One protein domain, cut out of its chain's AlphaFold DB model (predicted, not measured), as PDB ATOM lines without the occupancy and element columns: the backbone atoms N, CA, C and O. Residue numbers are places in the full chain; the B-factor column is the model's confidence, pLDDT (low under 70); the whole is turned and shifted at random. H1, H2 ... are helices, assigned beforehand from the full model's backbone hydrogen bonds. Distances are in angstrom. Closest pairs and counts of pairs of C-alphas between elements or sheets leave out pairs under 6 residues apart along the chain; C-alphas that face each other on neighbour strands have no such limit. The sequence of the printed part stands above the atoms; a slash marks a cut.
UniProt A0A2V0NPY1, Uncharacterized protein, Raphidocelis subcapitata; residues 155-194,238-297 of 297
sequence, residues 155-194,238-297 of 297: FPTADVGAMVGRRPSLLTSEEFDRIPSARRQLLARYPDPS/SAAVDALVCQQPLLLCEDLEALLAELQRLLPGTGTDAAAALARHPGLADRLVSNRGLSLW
ATOM      1  N   PHE A 155     131.116 180.830 204.043       96.00
ATOM      2  CA  PHE A 155     130.135 180.044 204.789       96.00
ATOM      3  C   PHE A 155     130.854 178.935 205.581       96.00
ATOM      4  O   PHE A 155     130.855 177.763 205.177       96.00
ATOM      5  N   PRO A 156     131.550 179.290 206.677       95.69
ATOM      6  CA  PRO A 156     132.394 178.359 207.419       95.69
ATOM      7  C   PRO A 156     131.615 177.210 208.061       95.69
ATOM      8  O   PRO A 156     132.178 176.121 208.210       95.69
ATOM      9  N   THR A 157     130.339 177.391 208.406       93.81
ATOM     10  CA  THR A 157     129.524 176.325 209.005       93.81
ATOM     11  C   THR A 157     128.676 175.586 207.973       93.81
ATOM     12  O   THR A 157     128.172 174.507 208.274       93.81
ATOM     13  N   ALA A 158     128.549 176.103 206.746       95.50
ATOM     14  CA  ALA A 158     127.816 175.423 205.684       95.50
ATOM     15  C   ALA A 158     128.583 174.213 205.120       95.50
ATOM     16  O   ALA A 158     129.821 174.204 205.008       95.50
ATOM     17  N   ASP A 159     127.820 173.196 204.709       96.00
ATOM     18  CA  ASP A 159     128.318 172.077 203.915       96.00
ATOM     19  C   ASP A 159     128.326 172.465 202.428       96.00
ATOM     20  O   ASP A 159     127.333 172.353 201.703       96.00
ATOM     21  N   VAL A 160     129.490 172.928 201.969       96.94
ATOM     22  CA  VAL A 160     129.720 173.341 200.577       96.94
ATOM     23  C   VAL A 160     129.490 172.182 199.598       96.94
ATOM     24  O   VAL A 160     128.994 172.405 198.492       96.94
ATOM     25  N   GLY A 161     129.792 170.938 199.988       96.25
ATOM     26  CA  GLY A 161     129.585 169.762 199.140       96.25
ATOM     27  C   GLY A 161     128.101 169.472 198.917       96.25
ATOM     28  O   GLY A 161     127.686 169.173 197.793       96.25
ATOM     29  N   ALA A 162     127.283 169.628 199.960       95.31
ATOM     30  CA  ALA A 162     125.829 169.535 199.854       95.31
ATOM     31  C   ALA A 162     125.227 170.702 199.052       95.31
ATOM     32  O   ALA A 162     124.354 170.476 198.208       95.31
ATOM     33  N   MET A 163     125.714 171.934 199.258       95.94
ATOM     34  CA  MET A 163     125.285 173.118 198.497       95.94
ATOM     35  C   MET A 163     125.491 172.931 196.991       95.94
ATOM     36  O   MET A 163     124.553 173.079 196.204       95.94
ATOM     37  N   VAL A 164     126.709 172.557 196.594       96.69
ATOM     38  CA  VAL A 164     127.069 172.321 195.191       96.69
ATOM     39  C   VAL A 164     126.350 171.082 194.641       96.69
ATOM     40  O   VAL A 164     125.893 171.097 193.499       96.69
ATOM     41  N   GLY A 165     126.162 170.042 195.460       95.44
ATOM     42  CA  GLY A 165     125.391 168.843 195.111       95.44
ATOM     43  C   GLY A 165     123.936 169.134 194.720       95.44
ATOM     44  O   GLY A 165     123.380 168.517 193.802       95.44
ATOM     45  N   ARG A 166     123.312 170.103 195.398       94.69
ATOM     46  CA  ARG A 166     121.959 170.587 195.088       94.69
ATOM     47  C   ARG A 166     121.948 171.470 193.845       94.69
ATOM     48  O   ARG A 166     121.096 171.272 192.979       94.69
ATOM     49  N   ARG A 167     122.892 172.411 193.743       95.38
ATOM     50  CA  ARG A 167     122.973 173.367 192.630       95.38
ATOM     51  C   ARG A 167     124.400 173.478 192.071       95.38
ATOM     52  O   ARG A 167     125.149 174.371 192.463       95.38
ATOM     53  N   PRO A 168     124.754 172.648 191.076       96.62
ATOM     54  CA  PRO A 168     126.063 172.707 190.421       96.62
ATOM     55  C   PRO A 168     126.331 174.023 189.678       96.62
ATOM     56  O   PRO A 168     127.486 174.401 189.500       96.62
ATOM     57  N   SER A 169     125.276 174.745 189.271       96.25
ATOM     58  CA  SER A 169     125.395 176.051 188.605       96.25
ATOM     59  C   SER A 169     126.033 177.126 189.476       96.25
ATOM     60  O   SER A 169     126.605 178.063 188.931       96.25
ATOM     61  N   LEU A 170     126.037 176.946 190.801       96.62
ATOM     62  CA  LEU A 170     126.660 177.874 191.741       96.62
ATOM     63  C   LEU A 170     128.161 178.063 191.465       96.62
ATOM     64  O   LEU A 170     128.718 179.108 191.777       96.62
ATOM     65  N   LEU A 171     128.818 177.058 190.876       97.19
ATOM     66  CA  LEU A 171     130.238 177.101 190.521       97.19
ATOM     67  C   LEU A 171     130.513 177.756 189.157       97.19
ATOM     68  O   LEU A 171     131.678 177.971 188.814       97.19
ATOM     69  N   THR A 172     129.480 178.087 188.380       96.50
ATOM     70  CA  THR A 172     129.644 178.835 187.123       96.50
ATOM     71  C   THR A 172     130.089 180.255 187.415       96.50
ATOM     72  O   THR A 172     129.766 180.820 188.457       96.50
ATOM     73  N   SER A 173     130.871 180.843 186.517       95.31
ATOM     74  CA  SER A 173     131.456 182.168 186.763       95.31
ATOM     75  C   SER A 173     130.380 183.255 186.907       95.31
ATOM     76  O   SER A 173     130.485 184.110 187.778       95.31
ATOM     77  N   GLU A 174     129.293 183.158 186.135       93.31
ATOM     78  CA  GLU A 174     128.185 184.122 186.172       93.31
ATOM     79  C   GLU A 174     127.429 184.150 187.510       93.31
ATOM     80  O   GLU A 174     127.043 185.225 187.978       93.31
ATOM     81  N   GLU A 175     127.180 182.983 188.114       95.38
ATOM     82  CA  GLU A 175     126.484 182.887 189.403       95.38
ATOM     83  C   GLU A 175     127.438 183.165 190.569       95.38
ATOM     84  O   GLU A 175     127.065 183.856 191.519       95.38
ATOM     85  N   PHE A 176     128.677 182.678 190.480       96.56
ATOM     86  CA  PHE A 176     129.651 182.760 191.564       96.56
ATOM     87  C   PHE A 176     129.976 184.204 191.967       96.56
ATOM     88  O   PHE A 176     130.045 184.522 193.156       96.56
ATOM     89  N   ASP A 177     130.087 185.105 190.988       96.12
ATOM     90  CA  ASP A 177     130.400 186.520 191.220       96.12
ATOM     91  C   ASP A 177     129.299 187.268 192.001       96.12
ATOM     92  O   ASP A 177     129.556 188.311 192.608       96.12
ATOM     93  N   ARG A 178     128.067 186.738 192.036       94.81
ATOM     94  CA  ARG A 178     126.917 187.355 192.727       94.81
ATOM     95  C   ARG A 178     126.816 186.971 194.202       94.81
ATOM     96  O   ARG A 178     126.163 187.675 194.983       94.81
ATOM     97  N   ILE A 179     127.487 185.896 194.607       95.81
ATOM     98  CA  ILE A 179     127.398 185.319 195.953       95.81
ATOM     99  C   ILE A 179     127.779 186.328 197.053       95.81
ATOM    100  O   ILE A 179     127.034 186.434 198.031       95.81
ATOM    101  N   PRO A 180     128.853 187.141 196.931       95.69
ATOM    102  CA  PRO A 180     129.212 188.106 197.974       95.69
ATOM    103  C   PRO A 180     128.153 189.192 198.196       95.69
ATOM    104  O   PRO A 180     127.949 189.650 199.323       95.69
ATOM    105  N   SER A 181     127.465 189.636 197.137       93.62
ATOM    106  CA  SER A 181     126.329 190.561 197.268       93.62
ATOM    107  C   SER A 181     125.131 189.897 197.932       93.62
ATOM    108  O   SER A 181     124.603 190.465 198.886       93.62
ATOM    109  N   ALA A 182     124.746 188.696 197.491       93.50
ATOM    110  CA  ALA A 182     123.614 187.970 198.060       93.50
ATOM    111  C   ALA A 182     123.833 187.659 199.549       93.50
ATOM    112  O   ALA A 182     122.959 187.908 200.375       93.50
ATOM    113  N   ARG A 183     125.048 187.240 199.929       94.00
ATOM    114  CA  ARG A 183     125.435 187.033 201.333       94.00
ATOM    115  C   ARG A 183     125.258 188.296 202.176       94.00
ATOM    116  O   ARG A 183     124.710 188.221 203.270       94.00
ATOM    117  N   ARG A 184     125.700 189.460 201.681       93.62
ATOM    118  CA  ARG A 184     125.517 190.740 202.392       93.62
ATOM    119  C   ARG A 184     124.039 191.081 202.579       93.62
ATOM    120  O   ARG A 184     123.671 191.548 203.651       93.62
ATOM    121  N   GLN A 185     123.207 190.832 201.569       92.31
ATOM    122  CA  GLN A 185     121.761 191.047 201.667       92.31
ATOM    123  C   GLN A 185     121.123 190.104 202.692       92.31
ATOM    124  O   GLN A 185     120.359 190.561 203.535       92.31
ATOM    125  N   LEU A 186     121.486 188.817 202.682       91.56
ATOM    126  CA  LEU A 186     121.003 187.848 203.669       91.56
ATOM    127  C   LEU A 186     121.391 188.259 205.095       91.56
ATOM    128  O   LEU A 186     120.526 188.326 205.960       91.56
ATOM    129  N   LEU A 187     122.652 188.625 205.334       90.88
ATOM    130  CA  LEU A 187     123.096 189.073 206.660       90.88
ATOM    131  C   LEU A 187     122.377 190.347 207.130       90.88
ATOM    132  O   LEU A 187     122.091 190.485 208.313       90.88
ATOM    133  N   ALA A 188     122.051 191.267 206.218       89.56
ATOM    134  CA  ALA A 188     121.297 192.474 206.557       89.56
ATOM    135  C   ALA A 188     119.823 192.185 206.900       89.56
ATOM    136  O   ALA A 188     119.220 192.916 207.682       89.56
ATOM    137  N   ARG A 189     119.235 191.143 206.298       85.88
ATOM    138  CA  ARG A 189     117.816 190.775 206.450       85.88
ATOM    139  C   ARG A 189     117.549 189.822 207.608       85.88
ATOM    140  O   ARG A 189     116.451 189.847 208.149       85.88
ATOM    141  N   TYR A 190     118.534 189.016 207.984       83.44
ATOM    142  CA  TYR A 190     118.459 188.098 209.116       83.44
ATOM    143  C   TYR A 190     119.427 188.546 210.219       83.44
ATOM    144  O   TYR A 190     120.418 187.857 210.476       83.44
ATOM    145  N   PRO A 191     119.186 189.717 210.848       75.44
ATOM    146  CA  PRO A 191     119.954 190.115 212.012       75.44
ATOM    147  C   PRO A 191     119.696 189.124 213.146       75.44
ATOM    148  O   PRO A 191     118.607 188.558 213.264       75.44
ATOM    149  N   ASP A 192     120.712 188.914 213.973       70.94
ATOM    150  CA  ASP A 192     120.653 187.925 215.037       70.94
ATOM    151  C   ASP A 192     119.500 188.216 215.996       70.94
ATOM    152  O   ASP A 192     119.504 189.289 216.614       70.94
ATOM    153  N   PRO A 193     118.539 187.291 216.181       61.12
ATOM    154  CA  PRO A 193     117.556 187.459 217.238       61.12
ATOM    155  C   PRO A 193     118.222 187.496 218.623       61.12
ATOM    156  O   PRO A 193     117.637 188.062 219.541       61.12
ATOM    157  N   SER A 194     119.440 186.956 218.785       63.16
ATOM    158  CA  SER A 194     120.189 187.017 220.050       63.16
ATOM    159  C   SER A 194     120.969 188.326 220.249       63.16
ATOM    160  O   SER A 194     121.251 188.710 221.382       63.16
ATOM    161  N   SER A 238     125.779 183.947 211.778       84.00
ATOM    162  CA  SER A 238     126.429 183.388 210.602       84.00
ATOM    163  C   SER A 238     126.040 181.924 210.460       84.00
ATOM    164  O   SER A 238     125.750 181.499 209.352       84.00
ATOM    165  N   ALA A 239     125.927 181.178 211.564       87.81
ATOM    166  CA  ALA A 239     125.516 179.782 211.526       87.81
ATOM    167  C   ALA A 239     124.083 179.590 211.000       87.81
ATOM    168  O   ALA A 239     123.841 178.676 210.209       87.81
ATOM    169  N   ALA A 240     123.138 180.456 211.381       87.31
ATOM    170  CA  ALA A 240     121.763 180.397 210.886       87.31
ATOM    171  C   ALA A 240     121.674 180.703 209.382       87.31
ATOM    172  O   ALA A 240     121.000 179.982 208.640       87.31
ATOM    173  N   VAL A 241     122.385 181.737 208.912       90.75
ATOM    174  CA  VAL A 241     122.454 182.073 207.480       90.75
ATOM    175  C   VAL A 241     123.149 180.964 206.693       90.75
ATOM    176  O   VAL A 241     122.648 180.556 205.648       90.75
ATOM    177  N   ASP A 242     124.250 180.423 207.205       93.38
ATOM    178  CA  ASP A 242     124.971 179.303 206.604       93.38
ATOM    179  C   ASP A 242     124.080 178.054 206.502       93.38
ATOM    180  O   ASP A 242     124.061 177.395 205.463       93.38
ATOM    181  N   ALA A 243     123.292 177.745 207.539       91.00
ATOM    182  CA  ALA A 243     122.337 176.638 207.518       91.00
ATOM    183  C   ALA A 243     121.228 176.860 206.477       91.00
ATOM    184  O   ALA A 243     120.896 175.939 205.723       91.00
ATOM    185  N   LEU A 244     120.693 178.082 206.389       91.31
ATOM    186  CA  LEU A 244     119.686 178.457 205.398       91.31
ATOM    187  C   LEU A 244     120.233 178.325 203.968       91.31
ATOM    188  O   LEU A 244     119.606 177.693 203.118       91.31
ATOM    189  N   VAL A 245     121.428 178.860 203.717       93.94
ATOM    190  CA  VAL A 245     122.124 178.786 202.424       93.94
ATOM    191  C   VAL A 245     122.481 177.341 202.063       93.94
ATOM    192  O   VAL A 245     122.351 176.944 200.905       93.94
ATOM    193  N   CYS A 246     122.862 176.525 203.049       93.44
ATOM    194  CA  CYS A 246     123.139 175.106 202.851       93.44
ATOM    195  C   CYS A 246     121.906 174.336 202.360       93.44
ATOM    196  O   CYS A 246     122.007 173.446 201.511       93.44
ATOM    197  N   GLN A 247     120.731 174.672 202.893       92.38
ATOM    198  CA  GLN A 247     119.471 174.040 202.512       92.38
ATOM    199  C   GLN A 247     118.932 174.586 201.186       92.38
ATOM    200  O   GLN A 247     118.351 173.824 200.409       92.38
ATOM    201  N   GLN A 248     119.130 175.884 200.939       93.12
ATOM    202  CA  GLN A 248     118.574 176.637 199.818       93.12
ATOM    203  C   GLN A 248     119.657 177.480 199.123       93.12
ATOM    204  O   GLN A 248     119.662 178.710 199.230       93.12
ATOM    205  N   PRO A 249     120.547 176.850 198.332       94.00
ATOM    206  CA  PRO A 249     121.578 177.572 197.587       94.00
ATOM    207  C   PRO A 249     120.990 178.516 196.524       94.00
ATOM    208  O   PRO A 249     121.691 179.396 196.029       94.00
ATOM    209  N   LEU A 250     119.698 178.380 196.187       92.00
ATOM    210  CA  LEU A 250     118.982 179.304 195.302       92.00
ATOM    211  C   LEU A 250     119.027 180.760 195.787       92.00
ATOM    212  O   LEU A 250     119.079 181.665 194.954       92.00
ATOM    213  N   LEU A 251     119.068 180.978 197.106       92.25
ATOM    214  CA  LEU A 251     119.107 182.311 197.712       92.25
ATOM    215  C   LEU A 251     120.385 183.096 197.376       92.25
ATOM    216  O   LEU A 251     120.417 184.306 197.578       92.25
ATOM    217  N   LEU A 252     121.432 182.428 196.875       92.31
ATOM    218  CA  LEU A 252     122.694 183.071 196.503       92.31
ATOM    219  C   LEU A 252     122.727 183.600 195.064       92.31
ATOM    220  O   LEU A 252     123.522 184.494 194.773       92.31
ATOM    221  N   CYS A 253     121.914 183.042 194.163       84.69
ATOM    222  CA  CYS A 253     121.999 183.339 192.727       84.69
ATOM    223  C   CYS A 253     120.814 184.158 192.210       84.69
ATOM    224  O   CYS A 253     120.956 184.899 191.233       84.69
ATOM    225  N   GLU A 254     119.643 183.977 192.820       80.75
ATOM    226  CA  GLU A 254     118.429 184.694 192.445       80.75
ATOM    227  C   GLU A 254     118.432 186.116 193.003       80.75
ATOM    228  O   GLU A 254     119.084 186.413 194.005       80.75
ATOM    229  N   ASP A 255     117.657 186.989 192.360       85.88
ATOM    230  CA  ASP A 255     117.318 188.280 192.945       85.88
ATOM    231  C   ASP A 255     116.462 188.028 194.194       85.88
ATOM    232  O   ASP A 255     115.252 187.783 194.114       85.88
ATOM    233  N   LEU A 256     117.137 187.999 195.345       85.88
ATOM    234  CA  LEU A 256     116.554 187.720 196.649       85.88
ATOM    235  C   LEU A 256     115.370 188.649 196.924       85.88
ATOM    236  O   LEU A 256     114.359 188.193 197.450       85.88
ATOM    237  N   GLU A 257     115.456 189.916 196.516       87.00
ATOM    238  CA  GLU A 257     114.378 190.892 196.688       87.00
ATOM    239  C   GLU A 257     113.150 190.504 195.865       87.00
ATOM    240  O   GLU A 257     112.038 190.474 196.388       87.00
ATOM    241  N   ALA A 258     113.340 190.120 194.600       88.69
ATOM    242  CA  ALA A 258     112.242 189.651 193.760       88.69
ATOM    243  C   ALA A 258     111.612 188.355 194.300       88.69
ATOM    244  O   ALA A 258     110.397 188.173 194.224       88.69
ATOM    245  N   LEU A 259     112.423 187.445 194.849       88.00
ATOM    246  CA  LEU A 259     111.940 186.202 195.453       88.00
ATOM    247  C   LEU A 259     111.152 186.466 196.744       88.00
ATOM    248  O   LEU A 259     110.084 185.883 196.937       88.00
ATOM    249  N   LEU A 260     111.639 187.360 197.606       87.56
ATOM    250  CA  LEU A 260     110.958 187.759 198.838       87.56
ATOM    251  C   LEU A 260     109.668 188.537 198.553       87.56
ATOM    252  O   LEU A 260     108.654 188.277 199.197       87.56
ATOM    253  N   ALA A 261     109.672 189.432 197.563       88.25
ATOM    254  CA  ALA A 261     108.476 190.148 197.129       88.25
ATOM    255  C   ALA A 261     107.400 189.180 196.609       88.25
ATOM    256  O   ALA A 261     106.226 189.315 196.952       88.25
ATOM    257  N   GLU A 262     107.796 188.162 195.840       89.12
ATOM    258  CA  GLU A 262     106.876 187.136 195.342       89.12
ATOM    259  C   GLU A 262     106.338 186.244 196.474       89.12
ATOM    260  O   GLU A 262     105.142 185.948 196.513       89.12
ATOM    261  N   LEU A 263     107.183 185.871 197.442       88.69
ATOM    262  CA  LEU A 263     106.751 185.192 198.671       88.69
ATOM    263  C   LEU A 263     105.707 186.006 199.428       88.69
ATOM    264  O   LEU A 263     104.669 185.474 199.819       88.69
ATOM    265  N   GLN A 264     105.982 187.293 199.626       89.81
ATOM    266  CA  GLN A 264     105.090 188.205 200.329       89.81
ATOM    267  C   GLN A 264     103.761 188.371 199.582       89.81
ATOM    268  O   GLN A 264     102.702 188.403 200.207       89.81
ATOM    269  N   ARG A 265     103.803 188.410 198.244       89.44
ATOM    270  CA  ARG A 265     102.616 188.459 197.385       89.44
ATOM    271  C   ARG A 265     101.764 187.193 197.489       89.44
ATOM    272  O   ARG A 265     100.541 187.291 197.433       89.44
ATOM    273  N   LEU A 266     102.389 186.020 197.603       88.88
ATOM    274  CA  LEU A 266     101.705 184.721 197.650       88.88
ATOM    275  C   LEU A 266     101.219 184.328 199.045       88.88
ATOM    276  O   LEU A 266     100.323 183.493 199.160       88.88
ATOM    277  N   LEU A 267     101.764 184.942 200.094       88.31
ATOM    278  CA  LEU A 267     101.348 184.739 201.480       88.31
ATOM    279  C   LEU A 267     100.727 186.017 202.082       88.31
ATOM    280  O   LEU A 267     101.164 186.459 203.150       88.31
ATOM    281  N   PRO A 268      99.703 186.630 201.445       82.00
ATOM    282  CA  PRO A 268      99.065 187.807 202.006       82.00
ATOM    283  C   PRO A 268      98.298 187.394 203.268       82.00
ATOM    284  O   PRO A 268      97.409 186.547 203.227       82.00
ATOM    285  N   GLY A 269      98.647 187.988 204.409       76.31
ATOM    286  CA  GLY A 269      97.880 187.837 205.651       76.31
ATOM    287  C   GLY A 269      98.485 186.932 206.721       76.31
ATOM    288  O   GLY A 269      97.938 186.873 207.816       76.31
ATOM    289  N   THR A 270      99.637 186.296 206.494       70.06
ATOM    290  CA  THR A 270     100.312 185.570 207.585       70.06
ATOM    291  C   THR A 270     100.929 186.512 208.622       70.06
ATOM    292  O   THR A 270     101.376 186.033 209.663       70.06
ATOM    293  N   GLY A 271     101.015 187.828 208.350       67.69
ATOM    294  CA  GLY A 271     101.715 188.817 209.191       67.69
ATOM    295  C   GLY A 271     103.180 188.450 209.474       67.69
ATOM    296  O   GLY A 271     103.853 189.102 210.263       67.69
ATOM    297  N   THR A 272     103.650 187.371 208.851       72.00
ATOM    298  CA  THR A 272     104.897 186.699 209.136       72.00
ATOM    299  C   THR A 272     105.875 187.200 208.104       72.00
ATOM    300  O   THR A 272     105.611 187.097 206.906       72.00
ATOM    301  N   ASP A 273     106.988 187.743 208.577       85.38
ATOM    302  CA  ASP A 273     108.096 188.128 207.719       85.38
ATOM    303  C   ASP A 273     108.430 186.973 206.753       85.38
ATOM    304  O   ASP A 273     108.635 185.832 207.182       85.38
ATOM    305  N   ALA A 274     108.430 187.246 205.443       84.62
ATOM    306  CA  ALA A 274     108.716 186.252 204.406       84.62
ATOM    307  C   ALA A 274     110.066 185.563 204.658       84.62
ATOM    308  O   ALA A 274     110.224 184.367 204.398       84.62
ATOM    309  N   ALA A 275     111.005 186.304 205.251       81.25
ATOM    310  CA  ALA A 275     112.277 185.791 205.716       81.25
ATOM    311  C   ALA A 275     112.105 184.713 206.808       81.25
ATOM    312  O   ALA A 275     112.600 183.589 206.690       81.25
ATOM    313  N   ALA A 276     111.310 184.996 207.842       82.94
ATOM    314  CA  ALA A 276     111.010 184.037 208.905       82.94
ATOM    315  C   ALA A 276     110.242 182.800 208.400       82.94
ATOM    316  O   ALA A 276     110.386 181.712 208.964       82.94
ATOM    317  N   ALA A 277     109.427 182.945 207.350       87.50
ATOM    318  CA  ALA A 277     108.753 181.821 206.705       87.50
ATOM    319  C   ALA A 277     109.742 180.916 205.946       87.50
ATOM    320  O   ALA A 277     109.656 179.695 206.072       87.50
ATOM    321  N   LEU A 278     110.712 181.493 205.224       86.50
ATOM    322  CA  LEU A 278     111.789 180.740 204.568       86.50
ATOM    323  C   LEU A 278     112.673 179.998 205.570       86.50
ATOM    324  O   LEU A 278     112.992 178.834 205.343       86.50
ATOM    325  N   ALA A 279     113.020 180.636 206.690       82.75
ATOM    326  CA  ALA A 279     113.803 179.997 207.745       82.75
ATOM    327  C   ALA A 279     113.089 178.769 208.340       82.75
ATOM    328  O   ALA A 279     113.723 177.753 208.617       82.75
ATOM    329  N   ARG A 280     111.758 178.832 208.498       87.38
ATOM    330  CA  ARG A 280     110.943 177.700 208.973       87.38
ATOM    331  C   ARG A 280     110.720 176.631 207.904       87.38
ATOM    332  O   ARG A 280     110.629 175.446 208.223       87.38
ATOM    333  N   HIS A 281     110.593 177.045 206.648       90.31
ATOM    334  CA  HIS A 281     110.223 176.184 205.530       90.31
ATOM    335  C   HIS A 281     111.121 176.458 204.314       90.31
ATOM    336  O   HIS A 281     110.670 177.054 203.331       90.31
ATOM    337  N   PRO A 282     112.375 175.973 204.332       85.88
ATOM    338  CA  PRO A 282     113.357 176.216 203.271       85.88
ATOM    339  C   PRO A 282     112.831 175.829 201.881       85.88
ATOM    340  O   PRO A 282     112.996 176.574 200.920       85.88
ATOM    341  N   GLY A 283     112.108 174.707 201.773       88.88
ATOM    342  CA  GLY A 283     111.570 174.200 200.504       88.88
ATOM    343  C   GLY A 283     110.524 175.094 199.820       88.88
ATOM    344  O   GLY A 283     110.077 174.765 198.721       88.88
ATOM    345  N   LEU A 284     110.107 176.208 200.434       89.62
ATOM    346  CA  LEU A 284     109.252 177.195 199.773       89.62
ATOM    347  C   LEU A 284     109.952 177.845 198.573       89.62
ATOM    348  O   LEU A 284     109.302 178.035 197.547       89.62
ATOM    349  N   ALA A 285     111.257 178.124 198.656       88.06
ATOM    350  CA  ALA A 285     111.996 178.735 197.549       88.06
ATOM    351  C   ALA A 285     112.024 177.824 196.306       88.06
ATOM    352  O   ALA A 285     111.681 178.271 195.212       88.06
ATOM    353  N   ASP A 286     112.319 176.531 196.481       87.69
ATOM    354  CA  ASP A 286     112.291 175.540 195.393       87.69
ATOM    355  C   ASP A 286     110.909 175.456 194.726       87.69
ATOM    356  O   ASP A 286     110.788 175.447 193.495       87.69
ATOM    357  N   ARG A 287     109.843 175.427 195.538       89.50
ATOM    358  CA  ARG A 287     108.460 175.394 195.040       89.50
ATOM    359  C   ARG A 287     108.117 176.649 194.254       89.50
ATOM    360  O   ARG A 287     107.430 176.552 193.244       89.50
ATOM    361  N   LEU A 288     108.586 177.813 194.687       87.00
ATOM    362  CA  LEU A 288     108.339 179.069 193.987       87.00
ATOM    363  C   LEU A 288     109.055 179.144 192.656       87.00
ATOM    364  O   LEU A 288     108.436 179.508 191.665       87.00
ATOM    365  N   VAL A 289     110.327 178.755 192.606       85.25
ATOM    366  CA  VAL A 289     111.075 178.724 191.345       85.25
ATOM    367  C   VAL A 289     110.453 177.720 190.375       85.25
ATOM    368  O   VAL A 289     110.280 178.035 189.201       85.25
ATOM    369  N   SER A 290     110.020 176.559 190.868       85.00
ATOM    370  CA  SER A 290     109.316 175.564 190.046       85.00
ATOM    371  C   SER A 290     107.956 176.075 189.547       85.00
ATOM    372  O   SER A 290     107.558 175.780 188.423       85.00
ATOM    373  N   ASN A 291     107.258 176.883 190.354       84.12
ATOM    374  CA  ASN A 291     105.966 177.477 190.006       84.12
ATOM    375  C   ASN A 291     106.070 178.830 189.287       84.12
ATOM    376  O   ASN A 291     105.048 179.312 188.808       84.12
ATOM    377  N   ARG A 292     107.258 179.435 189.138       75.19
ATOM    378  CA  ARG A 292     107.441 180.676 188.357       75.19
ATOM    379  C   ARG A 292     107.033 180.506 186.890       75.19
ATOM    380  O   ARG A 292     106.703 181.484 186.235       75.19
ATOM    381  N   GLY A 293     107.014 179.273 186.379       66.38
ATOM    382  CA  GLY A 293     106.438 178.961 185.066       66.38
ATOM    383  C   GLY A 293     104.903 179.003 185.023       66.38
ATOM    384  O   GLY A 293     104.333 179.101 183.942       66.38
ATOM    385  N   LEU A 294     104.239 178.932 186.182       57.03
ATOM    386  CA  LEU A 294     102.783 178.998 186.340       57.03
ATOM    387  C   LEU A 294     102.305 180.386 186.786       57.03
ATOM    388  O   LEU A 294     101.182 180.765 186.461       57.03
ATOM    389  N   SER A 295     103.140 181.162 187.487       46.69
ATOM    390  CA  SER A 295     102.897 182.591 187.715       46.69
ATOM    391  C   SER A 295     103.305 183.397 186.479       46.69
ATOM    392  O   SER A 295     104.290 184.131 186.458       46.69
ATOM    393  N   LEU A 296     102.532 183.224 185.408       44.47
ATOM    394  CA  LEU A 296     102.601 184.095 184.244       44.47
ATOM    395  C   LEU A 296     102.309 185.547 184.653       44.47
ATOM    396  O   LEU A 296     101.280 185.846 185.264       44.47
ATOM    397  N   TRP A 297     103.261 186.405 184.289       45.25
ATOM    398  CA  TRP A 297     103.031 187.767 183.819       45.25
ATOM    399  C   TRP A 297     102.058 187.790 182.636       45.25
ATOM    400  O   TRP A 297     102.076 186.817 181.844       45.25
TER     401      TRP A 297
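AT A GLANCE: This is residues 155 to 194 and 238 to 297 of the 297 residues of an uncharacterized protein of Raphidocelis subcapitata (UniProt A0A2V0NPY1). Two groups of short helices meet around the four-residue H6 in the middle, with H1 to H5 on one side of it and H7 to H9 on the other. In the first group H1 and H5 run side by side, H4 slants across H5, and H2 and H3 make the turn from H1 to H4; in the second, H7 and H8 stand at a right angle. The printed part has 100 residues with nine named helices, H1 to H9 in chain order, and no named strand: all helix. It is compact, with a radius of gyration of the C-alphas of 13.4 A and spans of 37 by 36 by 20 A.

IN THESE COORDINATES: H1, residues 160 to 166, begins at C-alpha 160 (129.720, 173.341, 200.577). H2 is residues 168 to 171, H3 173 to 176 and H4 179 to 189, 15.2 A long. H5 is 238 to 247, 14.2 A, H6 249 to 252, H7 256 to 266, 15.2 A, and H8 274 to 280. H9, 284 to 291, ends at C-alpha 291 (105.966, 177.477, 190.006).

HOW THE PARTS SIT: H6 is the hub. It touches H4 at the closest C-alphas, Ala 182 and Leu 252, 5.2 A apart, and only just touches H1 and H9, with 3 pairs within 8 A each. H1 touches H5 at a shallow tilt of 31 degrees, the same way, Met 163 and Cys 246 being closest at 5.2 A. H7 touches H8 about perpendicular, at 89 degrees, with C-alphas 264 and 274 closest at 5.8 A. H2 and H3 touch no helix. Every O i to N i+4 pair is within hydrogen-bond range in H1, H4, H5, H7, H8 and H9; H2, H3 and H6 are too short for one.

THE WHOLE: The C-alphas farthest apart, Ser 194 and Trp 297, are 40.1 A apart. Residues 195 to 237 are not printed, and 11.9 A separates C-alphas 194 and 238. Of the links printed whole, none is long. The pLDDT is under 70 at residues 193 to 194, 271 and 293 to 297.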